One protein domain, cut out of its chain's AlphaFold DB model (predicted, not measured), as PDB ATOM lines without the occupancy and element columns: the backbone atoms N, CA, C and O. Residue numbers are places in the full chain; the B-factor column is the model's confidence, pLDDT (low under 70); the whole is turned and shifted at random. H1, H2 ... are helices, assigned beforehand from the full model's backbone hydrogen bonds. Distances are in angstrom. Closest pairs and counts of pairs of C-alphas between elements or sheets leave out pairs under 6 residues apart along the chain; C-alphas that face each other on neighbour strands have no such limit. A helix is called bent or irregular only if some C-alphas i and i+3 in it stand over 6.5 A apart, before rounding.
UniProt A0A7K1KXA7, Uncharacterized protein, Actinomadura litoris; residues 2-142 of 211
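This is residues 2 to 142 of the 211 residues of an uncharacterized protein of Actinomadura litoris (UniProt A0A7K1KXA7). One long helix, H6, forms the spine of a rod-like body, and the bent helix H2 arches along it, with both of its arms packed on H6. H1 and H4 pack on H6 away from H2b, H1 towards the later part of H6 and H4 near its beginning, while H3 and the short H5 keep clear of it. The printed part has 141 residues with six named helices, H1 to H6 in chain order, and no named strand; the class is all helix, with mostly crossed packing, helix on helix at more than a shallow tilt. The whole is compact, with a radius of gyration of the C-alphas of 16.7 A and spans of 59 by 28 by 25 A.

H1, residues 13 to 19, touches residues 126 to 133 of H6, residues 108 to 140, the hub, which touches three other helices. Their closest C-alphas, of Ser 16 and Glu 129, are 7.3 A apart, at a shallow tilt of 28 degrees, the same way. H2, residues 26 to 56, was assigned as one helix by its hydrogen bonds but is bent: C-alphas 45 and 48 are 7.8 A apart, and its arms H2a, residues 26 to 45, and H2b, residues 48 to 56, stand at a steep tilt of 63 degrees. H2a touches residues 120 to 134 of H6, opposite ways at 35.2 degrees, only just a steep tilt; the closest C-alphas, of Leu 39 and Thr 127, are 6.1 A apart. H2b touches residues 112 to 120 of H6 at a steep tilt of 58 degrees, opposite ways, with the closest C-alphas, of Ala 53 and Ser 113, 4.3 A apart. H3, residues 65 to 75, is irregular, with C-alphas 67 and 70 7.1 A apart. It only just touches H4, residues 84 to 93, with 3 pairs of C-alphas within 8 A, the closest those of Ala 75 and Trp 90 at 6.9 A. H4 touches residues 111 to 115 of H6 at a steep tilt of 63 degrees, opposite ways, closest at the C-alphas of Phe 87 and Gly 115, 6.4 A. H5, residues 96 to 99, touches no helix, and H3 and H6 are apart. Every O i to N i+4 pair is within hydrogen-bond range in H1, H2a, H2b and H6, against 5 of 7 in H3 and 5 of 6 in H4; H5 is too short for such a pair.

H1 begins at C-alpha 13, (34.273, 73.908, 57.888), and spans 10.0 A. H2a spans 28.7 A and H2b 12.2 A, H3 15.5 A, H4 14.6 A and H5 5.7 A. H6 runs 48.2 A, from C-alpha 108 at (60.564, 85.254, 60.182) to C-alpha 140 at (25.288, 53.185, 67.111).

The two C-alphas farthest apart, of Ala 102 and Ala 142, are 59.4 A apart. The printed part has no cut; the link H4 to H5 is tight, the other links are short, and none is long. Mean pLDDT of the printed part is 84.9, with residue 2, residue 13 and residues 56 to 67 under 70.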
ATOM      1  N   SER A   2      51.108  63.675  56.192       58.38
ATOM      2  CA  SER A   2      50.682  62.907  55.004       58.38
ATOM      3  C   SER A   2      49.984  61.566  55.297       58.38
ATOM      4  O   SER A   2      49.743  60.797  54.375       58.38
ATOM      5  N   GLU A   3      49.707  61.261  56.566       82.31
ATOM      6  CA  GLU A   3      49.089  60.012  57.033       82.31
ATOM      7  C   GLU A   3      47.613  60.197  57.428       82.31
ATOM      8  O   GLU A   3      46.926  59.218  57.707       82.31
ATOM      9  N   VAL A   4      47.108  61.439  57.448       91.06
ATOM     10  CA  VAL A   4      45.701  61.725  57.757       91.06
ATOM     11  C   VAL A   4      44.851  61.465  56.513       91.06
ATOM     12  O   VAL A   4      45.113  62.025  55.448       91.06
ATOM     13  N   GLY A   5      43.841  60.604  56.637       90.12
ATOM     14  CA  GLY A   5      42.930  60.267  55.546       90.12
ATOM     15  C   GLY A   5      41.833  61.313  55.347       90.12
ATOM     16  O   GLY A   5      41.451  62.025  56.274       90.12
ATOM     17  N   HIS A   6      41.287  61.382  54.135       90.31
ATOM     18  CA  HIS A   6      40.071  62.151  53.867       90.31
ATOM     19  C   HIS A   6      38.876  61.545  54.634       90.31
ATOM     20  O   HIS A   6      38.790  60.316  54.705       90.31
ATOM     21  N   PRO A   7      37.954  62.348  55.205       92.06
ATOM     22  CA  PRO A   7      37.841  63.815  55.140       92.06
ATOM     23  C   PRO A   7      38.601  64.592  56.219       92.06
ATOM     24  O   PRO A   7      38.611  65.819  56.214       92.06
ATOM     25  N   TRP A   8      39.254  63.895  57.143       93.19
ATOM     26  CA  TRP A   8      39.935  64.486  58.299       93.19
ATOM     27  C   TRP A   8      41.199  65.261  57.934       93.19
ATOM     28  O   TRP A   8      41.743  65.980  58.763       93.19
ATOM     29  N   ASN A   9      41.680  65.084  56.704       92.44
ATOM     30  CA  ASN A   9      42.823  65.796  56.164       92.44
ATOM     31  C   ASN A   9      42.486  67.205  55.665       92.44
ATOM     32  O   ASN A   9      43.411  67.908  55.277       92.44
ATOM     33  N   LEU A  10      41.214  67.599  55.609       89.56
ATOM     34  CA  LEU A  10      40.805  68.947  55.215       89.56
ATOM     35  C   LEU A  10      41.042  69.941  56.358       89.56
ATOM     36  O   LEU A  10      41.249  69.543  57.503       89.56
ATOM     37  N   ASN A  11      40.964  71.234  56.060       84.88
ATOM     38  CA  ASN A  11      40.953  72.282  57.077       84.88
ATOM     39  C   ASN A  11      39.515  72.785  57.360       84.88
ATOM     40  O   ASN A  11      38.646  72.777  56.486       84.88
ATOM     41  N   PHE A  12      39.251  73.219  58.599       80.88
ATOM     42  CA  PHE A  12      38.007  73.865  59.073       80.88
ATOM     43  C   PHE A  12      36.666  73.306  58.519       80.88
ATOM     44  O   PHE A  12      36.456  72.093  58.481       80.88
ATOM     45  N   LYS A  13      35.701  74.181  58.174       69.69
ATOM     46  CA  LYS A  13      34.273  73.908  57.888       69.69
ATOM     47  C   LYS A  13      34.037  72.851  56.802       69.69
ATOM     48  O   LYS A  13      32.955  72.254  56.742       69.69
ATOM     49  N   GLU A  14      35.022  72.622  55.945       81.31
ATOM     50  CA  GLU A  14      34.961  71.582  54.922       81.31
ATOM     51  C   GLU A  14      34.963  70.183  55.540       81.31
ATOM     52  O   GLU A  14      34.210  69.331  55.069       81.31
ATOM     53  N   ILE A  15      35.689  69.974  56.651       84.88
ATOM     54  CA  ILE A  15      35.669  68.707  57.397       84.88
ATOM     55  C   ILE A  15      34.234  68.383  57.799       84.88
ATOM     56  O   ILE A  15      33.718  67.351  57.396       84.88
ATOM     57  N   SER A  16      33.545  69.260  58.533       83.19
ATOM     58  CA  SER A  16      32.204  68.939  59.048       83.19
ATOM     59  C   SER A  16      31.182  68.691  57.931       83.19
ATOM     60  O   SER A  16      30.257  67.897  58.107       83.19
ATOM     61  N   THR A  17      31.361  69.333  56.772       87.75
ATOM     62  CA  THR A  17      30.543  69.071  55.578       87.75
ATOM     63  C   THR A  17      30.819  67.672  55.033       87.75
ATOM     64  O   THR A  17      29.888  66.885  54.893       87.75
ATOM     65  N   ALA A  18      32.084  67.325  54.803       89.44
ATOM     66  CA  ALA A  18      32.470  66.018  54.280       89.44
ATOM     67  C   ALA A  18      32.172  64.872  55.271       89.44
ATOM     68  O   ALA A  18      31.755  63.785  54.884       89.44
ATOM     69  N   VAL A  19      32.286  65.125  56.574       90.75
ATOM     70  CA  VAL A  19      31.938  64.179  57.647       90.75
ATOM     71  C   VAL A  19      30.448  63.857  57.666       90.75
ATOM     72  O   VAL A  19      30.070  62.728  57.982       90.75
ATOM     73  N   ALA A  20      29.592  64.822  57.319       88.06
ATOM     74  CA  ALA A  20      28.151  64.603  57.223       88.06
ATOM     75  C   ALA A  20      27.764  63.638  56.087       88.06
ATOM     76  O   ALA A  20      26.665  63.084  56.118       88.06
ATOM     77  N   GLU A  21      28.655  63.423  55.115       90.88
ATOM     78  CA  GLU A  21      28.453  62.510  53.984       90.88
ATOM     79  C   GLU A  21      28.887  61.066  54.294       90.88
ATOM     80  O   GLU A  21      28.506  60.143  53.571       90.88
ATOM     81  N   LEU A  22      29.636  60.843  55.382       91.62
ATOM     82  CA  LEU A  22      30.125  59.516  55.766       91.62
ATOM     83  C   LEU A  22      29.001  58.606  56.271       91.62
ATOM     84  O   LEU A  22      28.146  59.011  57.066       91.62
ATOM     85  N   CYS A  23      29.057  57.332  55.879       90.38
ATOM     86  CA  CYS A  23      28.024  56.346  56.213       90.38
ATOM     87  C   CYS A  23      28.323  55.525  57.479       90.38
ATOM     88  O   CYS A  23      27.432  54.832  57.969       90.38
ATOM     89  N   GLY A  24      29.546  55.587  58.012       90.38
ATOM     90  CA  GLY A  24      29.955  54.824  59.198       90.38
ATOM     91  C   GLY A  24      30.308  53.366  58.895       90.38
ATOM     92  O   GLY A  24      30.169  52.494  59.751       90.38
ATOM     93  N   THR A  25      30.737  53.076  57.669       93.38
ATOM     94  CA  THR A  25      31.230  51.753  57.274       93.38
ATOM     95  C   THR A  25      32.513  51.389  58.028       93.38
ATOM     96  O   THR A  25      33.261  52.260  58.474       93.38
ATOM     97  N   SER A  26      32.815  50.093  58.147       93.62
ATOM     98  CA  SER A  26      34.045  49.633  58.810       93.62
ATOM     99  C   SER A  26      35.314  50.204  58.166       93.62
ATOM    100  O   SER A  26      36.270  50.499  58.876       93.62
ATOM    101  N   GLU A  27      35.330  50.395  56.844       94.12
ATOM    102  CA  GLU A  27      36.460  51.009  56.136       94.12
ATOM    103  C   GLU A  27      36.650  52.476  56.547       94.12
ATOM    104  O   GLU A  27      37.750  52.860  56.942       94.12
ATOM    105  N   GLU A  28      35.573  53.269  56.564       95.12
ATOM    106  CA  GLU A  28      35.612  54.663  57.031       95.12
ATOM    107  C   GLU A  28      36.054  54.753  58.499       95.12
ATOM    108  O   GLU A  28      36.853  55.619  58.852       95.12
ATOM    109  N   ILE A  29      35.601  53.828  59.357       95.81
ATOM    110  CA  ILE A  29      36.030  53.757  60.762       95.81
ATOM    111  C   ILE A  29      37.527  53.442  60.864       95.81
ATOM    112  O   ILE A  29      38.228  54.071  61.653       95.81
ATOM    113  N   ILE A  30      38.054  52.511  60.065       95.75
ATOM    114  CA  ILE A  30      39.489  52.180  60.056       95.75
ATOM    115  C   ILE A  30      40.331  53.382  59.604       95.75
ATOM    116  O   ILE A  30      41.375  53.661  60.205       95.75
ATOM    117  N   VAL A  31      39.876  54.114  58.585       95.81
ATOM    118  CA  VAL A  31      40.531  55.347  58.121       95.81
ATOM    119  C   VAL A  31      40.487  56.423  59.206       95.81
ATOM    120  O   VAL A  31      41.509  57.058  59.474       95.81
ATOM    121  N   ALA A  32      39.349  56.599  59.878       96.56
ATOM    122  CA  ALA A  32      39.201  57.543  60.982       96.56
ATOM    123  C   ALA A  32      40.107  57.191  62.173       96.56
ATOM    124  O   ALA A  32      40.790  58.067  62.693       96.56
ATOM    125  N   LEU A  33      40.202  55.914  62.559       97.12
ATOM    126  CA  LEU A  33      41.119  55.458  63.614       97.12
ATOM    127  C   LEU A  33      42.585  55.739  63.265       97.12
ATOM    128  O   LEU A  33      43.339  56.213  64.110       97.12
ATOM    129  N   SER A  34      42.977  55.476  62.018       96.88
ATOM    130  CA  SER A  34      44.344  55.744  61.546       96.88
ATOM    131  C   SER A  34      44.642  57.246  61.517       96.88
ATOM    132  O   SER A  34      45.725  57.680  61.900       96.88
ATOM    133  N   SER A  35      43.650  58.048  61.121       96.38
ATOM    134  CA  SER A  35      43.734  59.511  61.116       96.38
ATOM    135  C   SER A  35      43.864  60.068  62.533       96.38
ATOM    136  O   SER A  35      44.690  60.946  62.767       96.38
ATOM    137  N   LEU A  36      43.104  59.521  63.487       96.44
ATOM    138  CA  LEU A  36      43.193  59.905  64.891       96.44
ATOM    139  C   LEU A  36      44.571  59.584  65.483       96.44
ATOM    140  O   LEU A  36      45.148  60.453  66.125       96.44
ATOM    141  N   ASP A  37      45.130  58.395  65.233       96.19
ATOM    142  CA  ASP A  37      46.495  58.049  65.679       96.19
ATOM    143  C   ASP A  37      47.531  59.043  65.122       96.19
ATOM    144  O   ASP A  37      48.343  59.599  65.863       96.19
ATOM    145  N   ALA A  38      47.463  59.347  63.822       94.88
ATOM    146  CA  ALA A  38      48.371  60.304  63.189       94.88
ATOM    147  C   ALA A  38      48.271  61.714  63.803       94.88
ATOM    148  O   ALA A  38      49.297  62.365  64.022       94.88
ATOM    149  N   LEU A  39      47.054  62.179  64.103       94.25
ATOM    150  CA  LEU A  39      46.802  63.477  64.731       94.25
ATOM    151  C   LEU A  39      47.270  63.517  66.194       94.25
ATOM    152  O   LEU A  39      47.944  64.461  66.596       94.25
ATOM    153  N   LEU A  40      47.002  62.473  66.980       94.12
ATOM    154  CA  LEU A  40      47.468  62.387  68.368       94.12
ATOM    155  C   LEU A  40      48.996  62.356  68.444       94.12
ATOM    156  O   LEU A  40      49.592  63.090  69.229       94.12
ATOM    157  N   ARG A  41      49.656  61.601  67.559       92.81
ATOM    158  CA  ARG A  41      51.124  61.617  67.438       92.81
ATOM    159  C   ARG A  41      51.671  62.965  66.991       92.81
ATOM    160  O   ARG A  41      52.808  63.291  67.327       92.81
ATOM    161  N   PHE A  42      50.925  63.716  66.183       91.12
ATOM    162  CA  PHE A  42      51.317  65.072  65.816       91.12
ATOM    163  C   PHE A  42      51.348  65.964  67.061       91.12
ATOM    164  O   PHE A  42      52.379  66.591  67.307       91.12
ATOM    165  N   HIS A  43      50.286  65.944  67.874       89.75
ATOM    166  CA  HIS A  43      50.230  66.697  69.131       89.75
ATOM    167  C   HIS A  43      51.394  66.322  70.051       89.75
ATOM    168  O   HIS A  43      52.191  67.187  70.391       89.75
ATOM    169  N   GLU A  44      51.611  65.031  70.311       89.81
ATOM    170  CA  GLU A  44      52.721  64.553  71.157       89.81
ATOM    171  C   GLU A  44      54.108  65.049  70.714       89.81
ATOM    172  O   GLU A  44      54.992  65.290  71.537       89.81
ATOM    173  N   ARG A  45      54.344  65.163  69.402       89.75
ATOM    174  CA  ARG A  45      55.654  65.560  68.858       89.75
ATOM    175  C   ARG A  45      55.856  67.066  68.817       89.75
ATOM    176  O   ARG A  45      57.002  67.517  68.857       89.75
ATOM    177  N   HIS A  46      54.781  67.825  68.640       87.88
ATOM    178  CA  HIS A  46      54.854  69.234  68.262       87.88
ATOM    179  C   HIS A  46      54.239  70.187  69.290       87.88
ATOM    180  O   HIS A  46      54.382  71.398  69.132       87.88
ATOM    181  N   GLU A  47      53.653  69.671  70.370       82.31
ATOM    182  CA  GLU A  47      53.040  70.452  71.449       82.31
ATOM    183  C   GLU A  47      53.973  71.530  72.004       82.31
ATOM    184  O   GLU A  47      53.618  72.702  71.994       82.31
ATOM    185  N   ALA A  48      55.208  71.187  72.382       83.50
ATOM    186  CA  ALA A  48      56.145  72.168  72.934       83.50
ATOM    187  C   ALA A  48      56.454  73.324  71.961       83.50
ATOM    188  O   ALA A  48      56.574  74.475  72.379       83.50
ATOM    189  N   ALA A  49      56.568  73.029  70.661       83.50
ATOM    190  CA  ALA A  49      56.798  74.051  69.641       83.50
ATOM    191  C   ALA A  49      55.560  74.935  69.452       83.50
ATOM    192  O   ALA A  49      55.686  76.150  69.310       83.50
ATOM    193  N   ALA A  50      54.374  74.333  69.485       78.75
ATOM    194  CA  ALA A  50      53.120  75.041  69.305       78.75
ATOM    195  C   ALA A  50      52.717  75.881  70.530       78.75
ATOM    196  O   ALA A  50      52.198  76.980  70.362       78.75
ATOM    197  N   VAL A  51      52.999  75.414  71.749       79.00
ATOM    198  CA  VAL A  51      52.832  76.186  72.993       79.00
ATOM    199  C   VAL A  51      53.792  77.373  73.011       79.00
ATOM    200  O   VAL A  51      53.354  78.500  73.205       79.00
ATOM    201  N   ALA A  52      55.078  77.155  72.708       81.81
ATOM    202  CA  ALA A  52      56.049  78.247  72.638       81.81
ATOM    203  C   ALA A  52      55.662  79.306  71.590       81.81
ATOM    204  O   ALA A  52      55.838  80.499  71.821       81.81
ATOM    205  N   ALA A  53      55.113  78.873  70.452       79.31
ATOM    206  CA  ALA A  53      54.592  79.763  69.422       79.31
ATOM    207  C   ALA A  53      53.356  80.550  69.885       79.31
ATOM    208  O   ALA A  53      53.273  81.744  69.612       79.31
ATOM    209  N   ALA A  54      52.422  79.906  70.594       70.56
ATOM    210  CA  ALA A  54      51.239  80.563  71.146       70.56
ATOM    211  C   ALA A  54      51.616  81.620  72.201       70.56
ATOM    212  O   ALA A  54      51.143  82.752  72.129       70.56
ATOM    213  N   ASP A  55      52.537  81.295  73.113       70.12
ATOM    214  CA  ASP A  55      53.020  82.213  74.155       70.12
ATOM    215  C   ASP A  55      53.799  83.406  73.578       70.12
ATOM    216  O   ASP A  55      53.705  84.528  74.080       70.12
ATOM    217  N   ALA A  56      54.568  83.179  72.508       62.94
ATOM    218  CA  ALA A  56      55.289  84.236  71.801       62.94
ATOM    219  C   ALA A  56      54.344  85.206  71.072       62.94
ATOM    220  O   ALA A  56      54.743  86.318  70.714       62.94
ATOM    221  N   PHE A  57      53.089  84.809  70.853       63.12
ATOM    222  CA  PHE A  57      52.156  85.513  69.990       63.12
ATOM    223  C   PHE A  57      51.076  86.284  70.760       63.12
ATOM    224  O   PHE A  57      49.886  86.141  70.510       63.12
ATOM    225  N   SER A  58      51.476  87.219  71.628       59.19
ATOM    226  CA  SER A  58      50.537  88.141  72.301       59.19
ATOM    227  C   SER A  58      49.871  89.163  71.360       59.19
ATOM    228  O   SER A  58      49.008  89.929  71.778       59.19
ATOM    229  N   LEU A  59      50.311  89.238  70.097       53.69
ATOM    230  CA  LEU A  59      49.746  90.114  69.064       53.69
ATOM    231  C   LEU A  59      48.491  89.516  68.400       53.69
ATOM    232  O   LEU A  59      47.718  90.271  67.810       53.69
ATOM    233  N   ALA A  60      48.253  88.201  68.534       50.41
ATOM    234  CA  ALA A  60      47.067  87.503  68.015       50.41
ATOM    235  C   ALA A  60      45.754  88.027  68.585       50.41
ATOM    236  O   ALA A  60      44.763  88.087  67.863       50.41
ATOM    237  N   ASP A  61      45.750  88.421  69.860       52.97
ATOM    238  CA  ASP A  61      44.545  88.839  70.588       52.97
ATOM    239  C   ASP A  61      43.860  90.069  69.960       52.97
ATOM    240  O   ASP A  61      42.730  90.422  70.310       52.97
ATOM    241  N   HIS A  62      44.536  90.746  69.027       44.69
ATOM    242  CA  HIS A  62      44.033  91.907  68.292       44.69
ATOM    243  C   HIS A  62      43.894  91.673  66.784       44.69
ATOM    244  O   HIS A  62      43.308  92.505  66.088       44.69
ATOM    245  N   ILE A  63      44.398  90.550  66.272       53.78
ATOM    246  CA  ILE A  63      44.306  90.184  64.863       53.78
ATOM    247  C   ILE A  63      43.005  89.409  64.694       53.78
ATOM    248  O   ILE A  63      42.836  88.327  65.247       53.78
ATOM    249  N   TYR A  64      42.063  89.971  63.936       52.69
ATOM    250  CA  TYR A  64      40.829  89.280  63.564       52.69
ATOM    251  C   TYR A  64      41.182  88.008  62.774       52.69
ATOM    252  O   TYR A  64      41.320  88.047  61.555       52.69
ATOM    253  N   TRP A  65      41.310  86.881  63.480       57.25
ATOM    254  CA  TRP A  65      41.621  85.533  62.974       57.25
ATOM    255  C   TRP A  65      40.806  85.175  61.721       57.25
ATOM    256  O   TRP A  65      41.313  84.640  60.740       57.25
ATOM    257  N   ILE A  66      39.542  85.599  61.734       56.22
ATOM    258  CA  ILE A  66      38.536  85.386  60.689       56.22
ATOM    259  C   ILE A  66      38.913  86.059  59.358       56.22
ATOM    260  O   ILE A  66      38.509  85.591  58.296       56.22
ATOM    261  N   ALA A  67      39.658  87.170  59.384       63.41
ATOM    262  CA  ALA A  67      39.929  87.952  58.180       63.41
ATOM    263  C   ALA A  67      40.882  87.238  57.206       63.41
ATOM    264  O   ALA A  67      40.728  87.405  55.999       63.41
ATOM    265  N   TYR A  68      41.810  86.421  57.717       76.25
ATOM    266  CA  TYR A  68      42.828  85.727  56.911       76.25
ATOM    267  C   TYR A  68      42.623  84.219  56.832       76.25
ATOM    268  O   TYR A  68      43.255  83.560  56.013       76.25
ATOM    269  N   GLU A  69      41.737  83.676  57.666       78.44
ATOM    270  CA  GLU A  69      41.380  82.261  57.666       78.44
ATOM    271  C   GLU A  69      40.989  81.782  56.266       78.44
ATOM    272  O   GLU A  69      41.495  80.761  55.817       78.44
ATOM    273  N   ARG A  70      40.170  82.539  55.524       82.25
ATOM    274  CA  ARG A  70      39.805  82.158  54.152       82.25
ATOM    275  C   ARG A  70      41.032  82.033  53.246       82.25
ATOM    276  O   ARG A  70      41.161  81.040  52.544       82.25
ATOM    277  N   ASP A  71      41.920  83.020  53.268       85.25
ATOM    278  CA  ASP A  71      43.079  83.053  52.377       85.25
ATOM    279  C   ASP A  71      44.084  81.937  52.739       85.25
ATOM    280  O   ASP A  71      44.698  81.338  51.857       85.25
ATOM    281  N   LEU A  72      44.201  81.594  54.028       87.19
ATOM    282  CA  LEU A  72      44.965  80.434  54.499       87.19
ATOM    283  C   LEU A  72      44.347  79.109  54.052       87.19
ATOM    284  O   LEU A  72      45.080  78.222  53.629       87.19
ATOM    285  N   LEU A  73      43.020  78.975  54.134       87.81
ATOM    286  CA  LEU A  73      42.300  77.784  53.681       87.81
ATOM    287  C   LEU A  73      42.391  77.606  52.160       87.81
ATOM    288  O   LEU A  73      42.479  76.480  51.684       87.81
ATOM    289  N   GLU A  74      42.407  78.696  51.394       87.88
ATOM    290  CA  GLU A  74      42.613  78.645  49.942       87.88
ATOM    291  C   GLU A  74      44.056  78.264  49.578       87.88
ATOM    292  O   GLU A  74      44.264  77.475  48.654       87.88
ATOM    293  N   ALA A  75      45.051  78.799  50.293       89.44
ATOM    294  CA  ALA A  75      46.463  78.502  50.047       89.44
ATOM    295  C   ALA A  75      46.859  77.089  50.505       89.44
ATOM    296  O   ALA A  75      47.625  76.403  49.835       89.44
ATOM    297  N   MET A  76      46.330  76.656  51.645       91.69
ATOM    298  CA  MET A  76      46.607  75.369  52.271       91.69
ATOM    299  C   MET A  76      45.267  74.689  52.563       91.69
ATOM    300  O   MET A  76      44.763  74.801  53.680       91.69
ATOM    301  N   PRO A  77      44.645  74.014  51.583       89.44
ATOM    302  CA  PRO A  77      43.325  73.405  51.759       89.44
ATOM    303  C   PRO A  77      43.348  72.154  52.644       89.44
ATOM    304  O   PRO A  77      42.340  71.805  53.262       89.44
ATOM    305  N   THR A  78      44.491  71.472  52.735       92.19
ATOM    306  CA  THR A  78      44.640  70.257  53.536       92.19
ATOM    307  C   THR A  78      45.705  70.400  54.617       92.19
ATOM    308  O   THR A  78      46.642  71.192  54.530       92.19
ATOM    309  N   LEU A  79      45.615  69.540  55.626       91.12
ATOM    310  CA  LEU A  79      46.624  69.349  56.661       91.12
ATOM    311  C   LEU A  79      48.006  68.973  56.096       91.12
ATOM    312  O   LEU A  79      49.022  69.189  56.753       91.12
ATOM    313  N   ALA A  80      48.070  68.379  54.900       90.12
ATOM    314  CA  ALA A  80      49.338  68.063  54.246       90.12
ATOM    315  C   ALA A  80      50.023  69.306  53.656       90.12
ATOM    316  O   ALA A  80      51.249  69.303  53.535       90.12
ATOM    317  N   ASP A  81      49.255  70.356  53.362       91.12
ATOM    318  CA  ASP A  81      49.746  71.611  52.788       91.12
ATOM    319  C   ASP A  81      50.329  72.549  53.855       91.12
ATOM    320  O   ASP A  81      51.019  73.507  53.521       91.12
ATOM    321  N   LEU A  82      50.126  72.240  55.145       88.12
ATOM    322  CA  LEU A  82      50.664  72.969  56.301       88.12
ATOM    323  C   LEU A  82      52.186  72.795  56.424       88.12
ATOM    324  O   LEU A  82      52.711  72.140  57.330       88.12
ATOM    325  N   THR A  83      52.913  73.365  55.471       87.38
ATOM    326  CA  THR A  83      54.365  73.279  55.355       87.38
ATOM    327  C   THR A  83      54.996  74.661  55.418       87.38
ATOM    328  O   THR A  83      54.391  75.668  55.060       87.38
ATOM    329  N   TRP A  84      56.252  74.716  55.862       87.69
ATOM    330  CA  TRP A  84      56.961  75.986  55.986       87.69
ATOM    331  C   TRP A  84      57.076  76.771  54.666       87.69
ATOM    332  O   TRP A  84      56.814  77.972  54.693       87.69
ATOM    333  N   PRO A  85      57.386  76.142  53.513       89.94
ATOM    334  CA  PRO A  85      57.377  76.847  52.232       89.94
ATOM    335  C   PRO A  85      56.024  77.480  51.879       89.94
ATOM    336  O   PRO A  85      56.006  78.616  51.414       89.94
ATOM    337  N   GLU A  86      54.907  76.795  52.143       89.56
ATOM    338  CA  GLU A  86      53.566  77.333  51.869       89.56
ATOM    339  C   GLU A  86      53.226  78.504  52.800       89.56
ATOM    340  O   GLU A  86      52.751  79.545  52.343       89.56
ATOM    341  N   PHE A  87      53.577  78.416  54.088       87.88
ATOM    342  CA  PHE A  87      53.442  79.551  55.008       87.88
ATOM    343  C   PHE A  87      54.292  80.753  54.591       87.88
ATOM    344  O   PHE A  87      53.836  81.887  54.707       87.88
ATOM    345  N   GLN A  88      55.513  80.532  54.098       87.94
ATOM    346  CA  GLN A  88      56.363  81.609  53.584       87.94
ATOM    347  C   GLN A  88      55.776  82.239  52.316       87.94
ATOM    348  O   GLN A  88      55.800  83.461  52.180       87.94
ATOM    349  N   ALA A  89      55.228  81.428  51.409       89.75
ATOM    350  CA  ALA A  89      54.568  81.910  50.201       89.75
ATOM    351  C   ALA A  89      53.321  82.743  50.532       89.75
ATOM    352  O   ALA A  89      53.154  83.836  49.992       89.75
ATOM    353  N   TRP A  90      52.494  82.276  51.470       89.12
ATOM    354  CA  TRP A  90      51.352  83.032  51.984       89.12
ATOM    355  C   TRP A  90      51.794  84.335  52.665       89.12
ATOM    356  O   TRP A  90      51.275  85.407  52.351       89.12
ATOM    357  N   ALA A  91      52.806  84.276  53.536       86.81
ATOM    358  CA  ALA A  91      53.298  85.440  54.274       86.81
ATOM    359  C   ALA A  91      53.900  86.521  53.364       86.81
ATOM    360  O   ALA A  91      53.841  87.699  53.705       86.81
ATOM    361  N   ALA A  92      54.435  86.157  52.196       86.31
ATOM    362  CA  ALA A  92      54.904  87.123  51.202       86.31
ATOM    363  C   ALA A  92      53.761  87.947  50.573       86.31
ATOM    364  O   ALA A  92      53.997  89.051  50.084       86.31
ATOM    365  N   GLY A  93      52.532  87.421  50.573       83.12
ATOM    366  CA  GLY A  93      51.328  88.130  50.131       83.12
ATOM    367  C   GLY A  93      50.604  88.895  51.246       83.12
ATOM    368  O   GLY A  93      49.685  89.659  50.960       83.12
ATOM    369  N   PHE A  94      51.003  88.698  52.502       80.50
ATOM    370  CA  PHE A  94      50.387  89.313  53.672       80.50
ATOM    371  C   PHE A  94      50.896  90.746  53.877       80.50
ATOM    372  O   PHE A  94      52.103  90.985  53.897       80.50
ATOM    373  N   SER A  95      49.982  91.703  54.080       82.75
ATOM    374  CA  SER A  95      50.344  93.092  54.377       82.75
ATOM    375  C   SER A  95      50.434  93.324  55.892       82.75
ATOM    376  O   SER A  95      49.406  93.284  56.574       82.75
ATOM    377  N   PRO A  96      51.618  93.649  56.456       81.69
ATOM    378  CA  PRO A  96      51.761  93.923  57.890       81.69
ATOM    379  C   PRO A  96      50.868  95.061  58.406       81.69
ATOM    380  O   PRO A  96      50.496  95.073  59.582       81.69
ATOM    381  N   SER A  97      50.474  95.993  57.530       82.12
ATOM    382  CA  SER A  97      49.544  97.077  57.871       82.12
ATOM    383  C   SER A  97      48.201  96.575  58.380       82.12
ATOM    384  O   SER A  97      47.558  97.254  59.180       82.12
ATOM    385  N   ASP A  98      47.770  95.398  57.929       77.81
ATOM    386  CA  ASP A  98      46.435  94.883  58.212       77.81
ATOM    387  C   ASP A  98      46.297  94.431  59.674       77.81
ATOM    388  O   ASP A  98      45.198  94.379  60.221       77.81
ATOM    389  N   ILE A  99      47.433  94.203  60.337       74.31
ATOM    390  CA  ILE A  99      47.536  93.917  61.772       74.31
ATOM    391  C   ILE A  99      48.083  95.113  62.566       74.31
ATOM    392  O   ILE A  99      48.535  94.969  63.701       74.31
ATOM    393  N   GLY A 100      48.071  96.306  61.963       76.12
ATOM    394  CA  GLY A 100      48.546  97.542  62.582       76.12
ATOM    395  C   GLY A 100      50.066  97.629  62.737       76.12
ATOM    396  O   GLY A 100      50.547  98.480  63.489       76.12
ATOM    397  N   MET A 101      50.826  96.777  62.045       82.62
ATOM    398  CA  MET A 101      52.286  96.776  62.102       82.62
ATOM    399  C   MET A 101      52.883  97.632  60.989       82.62
ATOM    400  O   MET A 101      52.407  97.651  59.858       82.62
ATOM    401  N   ALA A 102      53.970  98.330  61.314       85.50
ATOM    402  CA  ALA A 102      54.714  99.173  60.377       85.50
ATOM    403  C   ALA A 102      55.891  98.430  59.716       85.50
ATOM    404  O   ALA A 102      56.878  99.054  59.328       85.50
ATOM    405  N   TRP A 103      55.834  97.098  59.656       86.12
ATOM    406  CA  TRP A 103      56.876  96.302  59.015       86.12
ATOM    407  C   TRP A 103      56.778  96.427  57.494       86.12
ATOM    408  O   TRP A 103      55.677  96.454  56.948       86.12
ATOM    409  N   GLU A 104      57.926  96.487  56.817       84.75
ATOM    410  CA  GLU A 104      57.965  96.373  55.352       84.75
ATOM    411  C   GLU A 104      57.611  94.942  54.919       84.75
ATOM    412  O   GLU A 104      56.832  94.757  53.991       84.75
ATOM    413  N   GLU A 105      58.113  93.944  55.653       83.38
ATOM    414  CA  GLU A 105      57.809  92.519  55.489       83.38
ATOM    415  C   GLU A 105      57.644  91.854  56.871       83.38
ATOM    416  O   GLU A 105      58.265  92.303  57.843       83.38
ATOM    417  N   PRO A 106      56.838  90.783  57.004       82.50
ATOM    418  CA  PRO A 106      56.696  90.059  58.267       82.50
ATOM    419  C   PRO A 106      58.025  89.448  58.743       82.50
ATOM    420  O   PRO A 106      58.679  88.736  57.976       82.50
ATOM    421  N   PRO A 107      58.424  89.640  60.014       85.75
ATOM    422  CA  PRO A 107      59.591  88.964  60.576       85.75
ATOM    423  C   PRO A 107      59.470  87.435  60.496       85.75
ATOM    424  O   PRO A 107      58.395  86.878  60.711       85.75
ATOM    425  N   GLU A 108      60.581  86.724  60.284       85.75
ATOM    426  CA  GLU A 108      60.564  85.254  60.182       85.75
ATOM    427  C   GLU A 108      59.978  84.582  61.439       85.75
ATOM    428  O   GLU A 108      59.214  83.621  61.349       85.75
ATOM    429  N   GLU A 109      60.299  85.112  62.619       83.75
ATOM    430  CA  GLU A 109      59.776  84.629  63.901       83.75
ATOM    431  C   GLU A 109      58.253  84.797  64.011       83.75
ATOM    432  O   GLU A 109      57.579  83.915  64.549       83.75
ATOM    433  N   PHE A 110      57.703  85.877  63.442       82.44
ATOM    434  CA  PHE A 110      56.259  86.086  63.350       82.44
ATOM    435  C   PHE A 110      55.627  84.998  62.485       82.44
ATOM    436  O   PHE A 110      54.728  84.302  62.947       82.44
ATOM    437  N   VAL A 111      56.141  84.787  61.268       84.25
ATOM    438  CA  VAL A 111      55.604  83.775  60.340       84.25
ATOM    439  C   VAL A 111      55.693  82.376  60.956       84.25
ATOM    440  O   VAL A 111      54.777  81.571  60.810       84.25
ATOM    441  N   ARG A 112      56.766  82.091  61.705       85.56
ATOM    442  CA  ARG A 112      56.982  80.794  62.358       85.56
ATOM    443  C   ARG A 112      55.999  80.558  63.491       85.56
ATOM    444  O   ARG A 112      55.407  79.483  63.561       85.56
ATOM    445  N   SER A 113      55.831  81.548  64.361       83.50
ATOM    446  CA  SER A 113      54.895  81.462  65.483       83.50
ATOM    447  C   SER A 113      53.460  81.358  64.971       83.50
ATOM    448  O   SER A 113      52.699  80.495  65.402       83.50
ATOM    449  N   PHE A 114      53.132  82.156  63.953       83.19
ATOM    450  CA  PHE A 114      51.850  82.112  63.266       83.19
ATOM    451  C   PHE A 114      51.572  80.731  62.660       83.19
ATOM    452  O   PHE A 114      50.529  80.135  62.926       83.19
ATOM    453  N   GLY A 115      52.523  80.186  61.898       86.81
ATOM    454  CA  GLY A 115      52.363  78.890  61.245       86.81
ATOM    455  C   GLY A 115      52.166  77.744  62.233       86.81
ATOM    456  O   GLY A 115      51.286  76.905  62.035       86.81
ATOM    457  N   TRP A 116      52.920  77.727  63.337       87.81
ATOM    458  CA  TRP A 116      52.735  76.726  64.392       87.81
ATOM    459  C   TRP A 116      51.399  76.868  65.114       87.81
ATOM    460  O   TRP A 116      50.736  75.856  65.339       87.81
ATOM    461  N   SER A 117      50.980  78.097  65.431       84.12
ATOM    462  CA  SER A 117      49.681  78.348  66.060       84.12
ATOM    463  C   SER A 117      48.534  77.879  65.165       84.12
ATOM    464  O   SER A 117      47.650  77.164  65.629       84.12
ATOM    465  N   TRP A 118      48.565  78.221  63.874       85.88
ATOM    466  CA  TRP A 118      47.543  77.792  62.918       85.88
ATOM    467  C   TRP A 118      47.521  76.272  62.743       85.88
ATOM    468  O   TRP A 118      46.464  75.649  62.828       85.88
ATOM    469  N   THR A 119      48.695  75.660  62.552       88.44
ATOM    470  CA  THR A 119      48.816  74.206  62.366       88.44
ATOM    471  C   THR A 119      48.292  73.448  63.580       88.44
ATOM    472  O   THR A 119      47.577  72.459  63.417       88.44
ATOM    473  N   ARG A 120      48.595  73.936  64.792       87.19
ATOM    474  CA  ARG A 120      48.022  73.413  66.034       87.19
ATOM    475  C   ARG A 120      46.503  73.482  65.976       87.19
ATOM    476  O   ARG A 120      45.878  72.430  66.013       87.19
ATOM    477  N   SER A 121      45.915  74.661  65.777       86.62
ATOM    478  CA  SER A 121      44.454  74.810  65.725       86.62
ATOM    479  C   SER A 121      43.791  73.896  64.685       86.62
ATOM    480  O   SER A 121      42.736  73.329  64.964       86.62
ATOM    481  N   MET A 122      44.412  73.691  63.514       89.19
ATOM    482  CA  MET A 122      43.879  72.787  62.485       89.19
ATOM    483  C   MET A 122      43.917  71.328  62.943       89.19
ATOM    484  O   MET A 122      42.925  70.608  62.819       89.19
ATOM    485  N   ALA A 123      45.045  70.890  63.510       90.31
ATOM    486  CA  ALA A 123      45.191  69.538  64.033       90.31
ATOM    487  C   ALA A 123      44.243  69.280  65.216       90.31
ATOM    488  O   ALA A 123      43.660  68.200  65.307       90.31
ATOM    489  N   GLU A 124      44.054  70.258  66.103       89.94
ATOM    490  CA  GLU A 124      43.111  70.193  67.225       89.94
ATOM    491  C   GLU A 124      41.669  70.053  66.731       89.94
ATOM    492  O   GLU A 124      40.945  69.158  67.174       89.94
ATOM    493  N   TYR A 125      41.269  70.882  65.762       90.69
ATOM    494  CA  TYR A 125      39.944  70.818  65.151       90.69
ATOM    495  C   TYR A 125      39.688  69.449  64.510       90.69
ATOM    496  O   TYR A 125      38.699  68.791  64.836       90.69
ATOM    497  N   ALA A 126      40.611  68.970  63.669       92.81
ATOM    498  CA  ALA A 126      40.499  67.656  63.042       92.81
ATOM    499  C   ALA A 126      40.435  66.527  64.085       92.81
ATOM    500  O   ALA A 126      39.609  65.626  63.965       92.81
ATOM    501  N   THR A 127      41.246  66.595  65.147       93.88
ATOM    502  CA  THR A 127      41.245  65.598  66.236       93.88
ATOM    503  C   THR A 127      39.880  65.514  66.908       93.88
ATOM    504  O   THR A 127      39.363  64.412  67.118       93.88
ATOM    505  N   ASN A 128      39.276  66.663  67.211       93.50
ATOM    506  CA  ASN A 128      37.959  66.735  67.838       93.50
ATOM    507  C   ASN A 128      36.862  66.189  66.918       93.50
ATOM    508  O   ASN A 128      36.073  65.351  67.354       93.50
ATOM    509  N   GLU A 129      36.846  66.586  65.643       94.44
ATOM    510  CA  GLU A 129      35.852  66.106  64.671       94.44
ATOM    511  C   GLU A 129      35.944  64.584  64.464       94.44
ATOM    512  O   GLU A 129      34.922  63.892  64.514       94.44
ATOM    513  N   VAL A 130      37.159  64.036  64.302       95.75
ATOM    514  CA  VAL A 130      37.379  62.582  64.166       95.75
ATOM    515  C   VAL A 130      36.894  61.850  65.418       95.75
ATOM    516  O   VAL A 130      36.189  60.842  65.326       95.75
ATOM    517  N   THR A 131      37.270  62.353  66.596       96.44
ATOM    518  CA  THR A 131      36.949  61.728  67.884       96.44
ATOM    519  C   THR A 131      35.445  61.713  68.127       96.44
ATOM    520  O   THR A 131      34.886  60.663  68.446       96.44
ATOM    521  N   GLU A 132      34.761  62.842  67.937       95.56
ATOM    522  CA  GLU A 132      33.309  62.933  68.113       95.56
ATOM    523  C   GLU A 132      32.553  62.060  67.111       95.56
ATOM    524  O   GLU A 132      31.582  61.387  67.480       95.56
ATOM    525  N   TRP A 133      33.014  62.008  65.859       96.31
ATOM    526  CA  TRP A 133      32.421  61.123  64.867       96.31
ATOM    527  C   TRP A 133      32.582  59.653  65.262       96.31
ATOM    528  O   TRP A 133      31.581  58.935  65.285       96.31
ATOM    529  N   LEU A 134      33.780  59.211  65.664       96.88
ATOM    530  CA  LEU A 134      34.019  57.842  66.145       96.88
ATOM    531  C   LEU A 134      33.158  57.509  67.371       96.88
ATOM    532  O   LEU A 134      32.522  56.454  67.405       96.88
ATOM    533  N   VAL A 135      33.054  58.420  68.345       96.50
ATOM    534  CA  VAL A 135      32.173  58.257  69.516       96.50
ATOM    535  C   VAL A 135      30.721  58.057  69.082       96.50
ATOM    536  O   VAL A 135      30.031  57.182  69.613       96.50
ATOM    537  N   LYS A 136      30.234  58.840  68.114       95.31
ATOM    538  CA  LYS A 136      28.880  58.687  67.570       95.31
ATOM    539  C   LYS A 136      28.706  57.335  66.878       95.31
ATOM    540  O   LYS A 136      27.700  56.674  67.138       95.31
ATOM    541  N   GLN A 137      29.672  56.909  66.060       94.94
ATOM    542  CA  GLN A 137      29.602  55.622  65.367       94.94
ATOM    543  C   GLN A 137      29.537  54.463  66.360       94.94
ATOM    544  O   GLN A 137      28.606  53.660  66.289       94.94
ATOM    545  N   PHE A 138      30.434  54.418  67.347       95.06
ATOM    546  CA  PHE A 138      30.478  53.336  68.338       95.06
ATOM    547  C   PHE A 138      29.291  53.304  69.299       95.06
ATOM    548  O   PHE A 138      28.956  52.241  69.811       95.06
ATOM    549  N   LYS A 139      28.584  54.422  69.491       88.88
ATOM    550  CA  LYS A 139      27.280  54.403  70.173       88.88
ATOM    551  C   LYS A 139      26.180  53.723  69.358       88.88
ATOM    552  O   LYS A 139      25.204  53.257  69.939       88.88
ATOM    553  N   SER A 140      26.300  53.721  68.031       82.06
ATOM    554  CA  SER A 140      25.288  53.185  67.111       82.06
ATOM    555  C   SER A 140      25.619  51.812  66.519       82.06
ATOM    556  O   SER A 140      24.701  51.127  66.071       82.06
ATOM    557  N   THR A 141      26.889  51.398  66.519       77.50
ATOM    558  CA  THR A 141      27.334  50.110  65.965       77.50
ATOM    559  C   THR A 141      27.624  49.074  67.052       77.50
ATOM    560  O   THR A 141      27.984  49.414  68.174       77.50
ATOM    561  N   ALA A 142      27.492  47.792  66.702       74.00
ATOM    562  CA  ALA A 142      27.836  46.654  67.561       74.00
ATOM    563  C   ALA A 142      29.237  46.077  67.262       74.00
ATOM    564  O   ALA A 142      29.555  44.975  67.711       74.00
TER     565      ALA A 142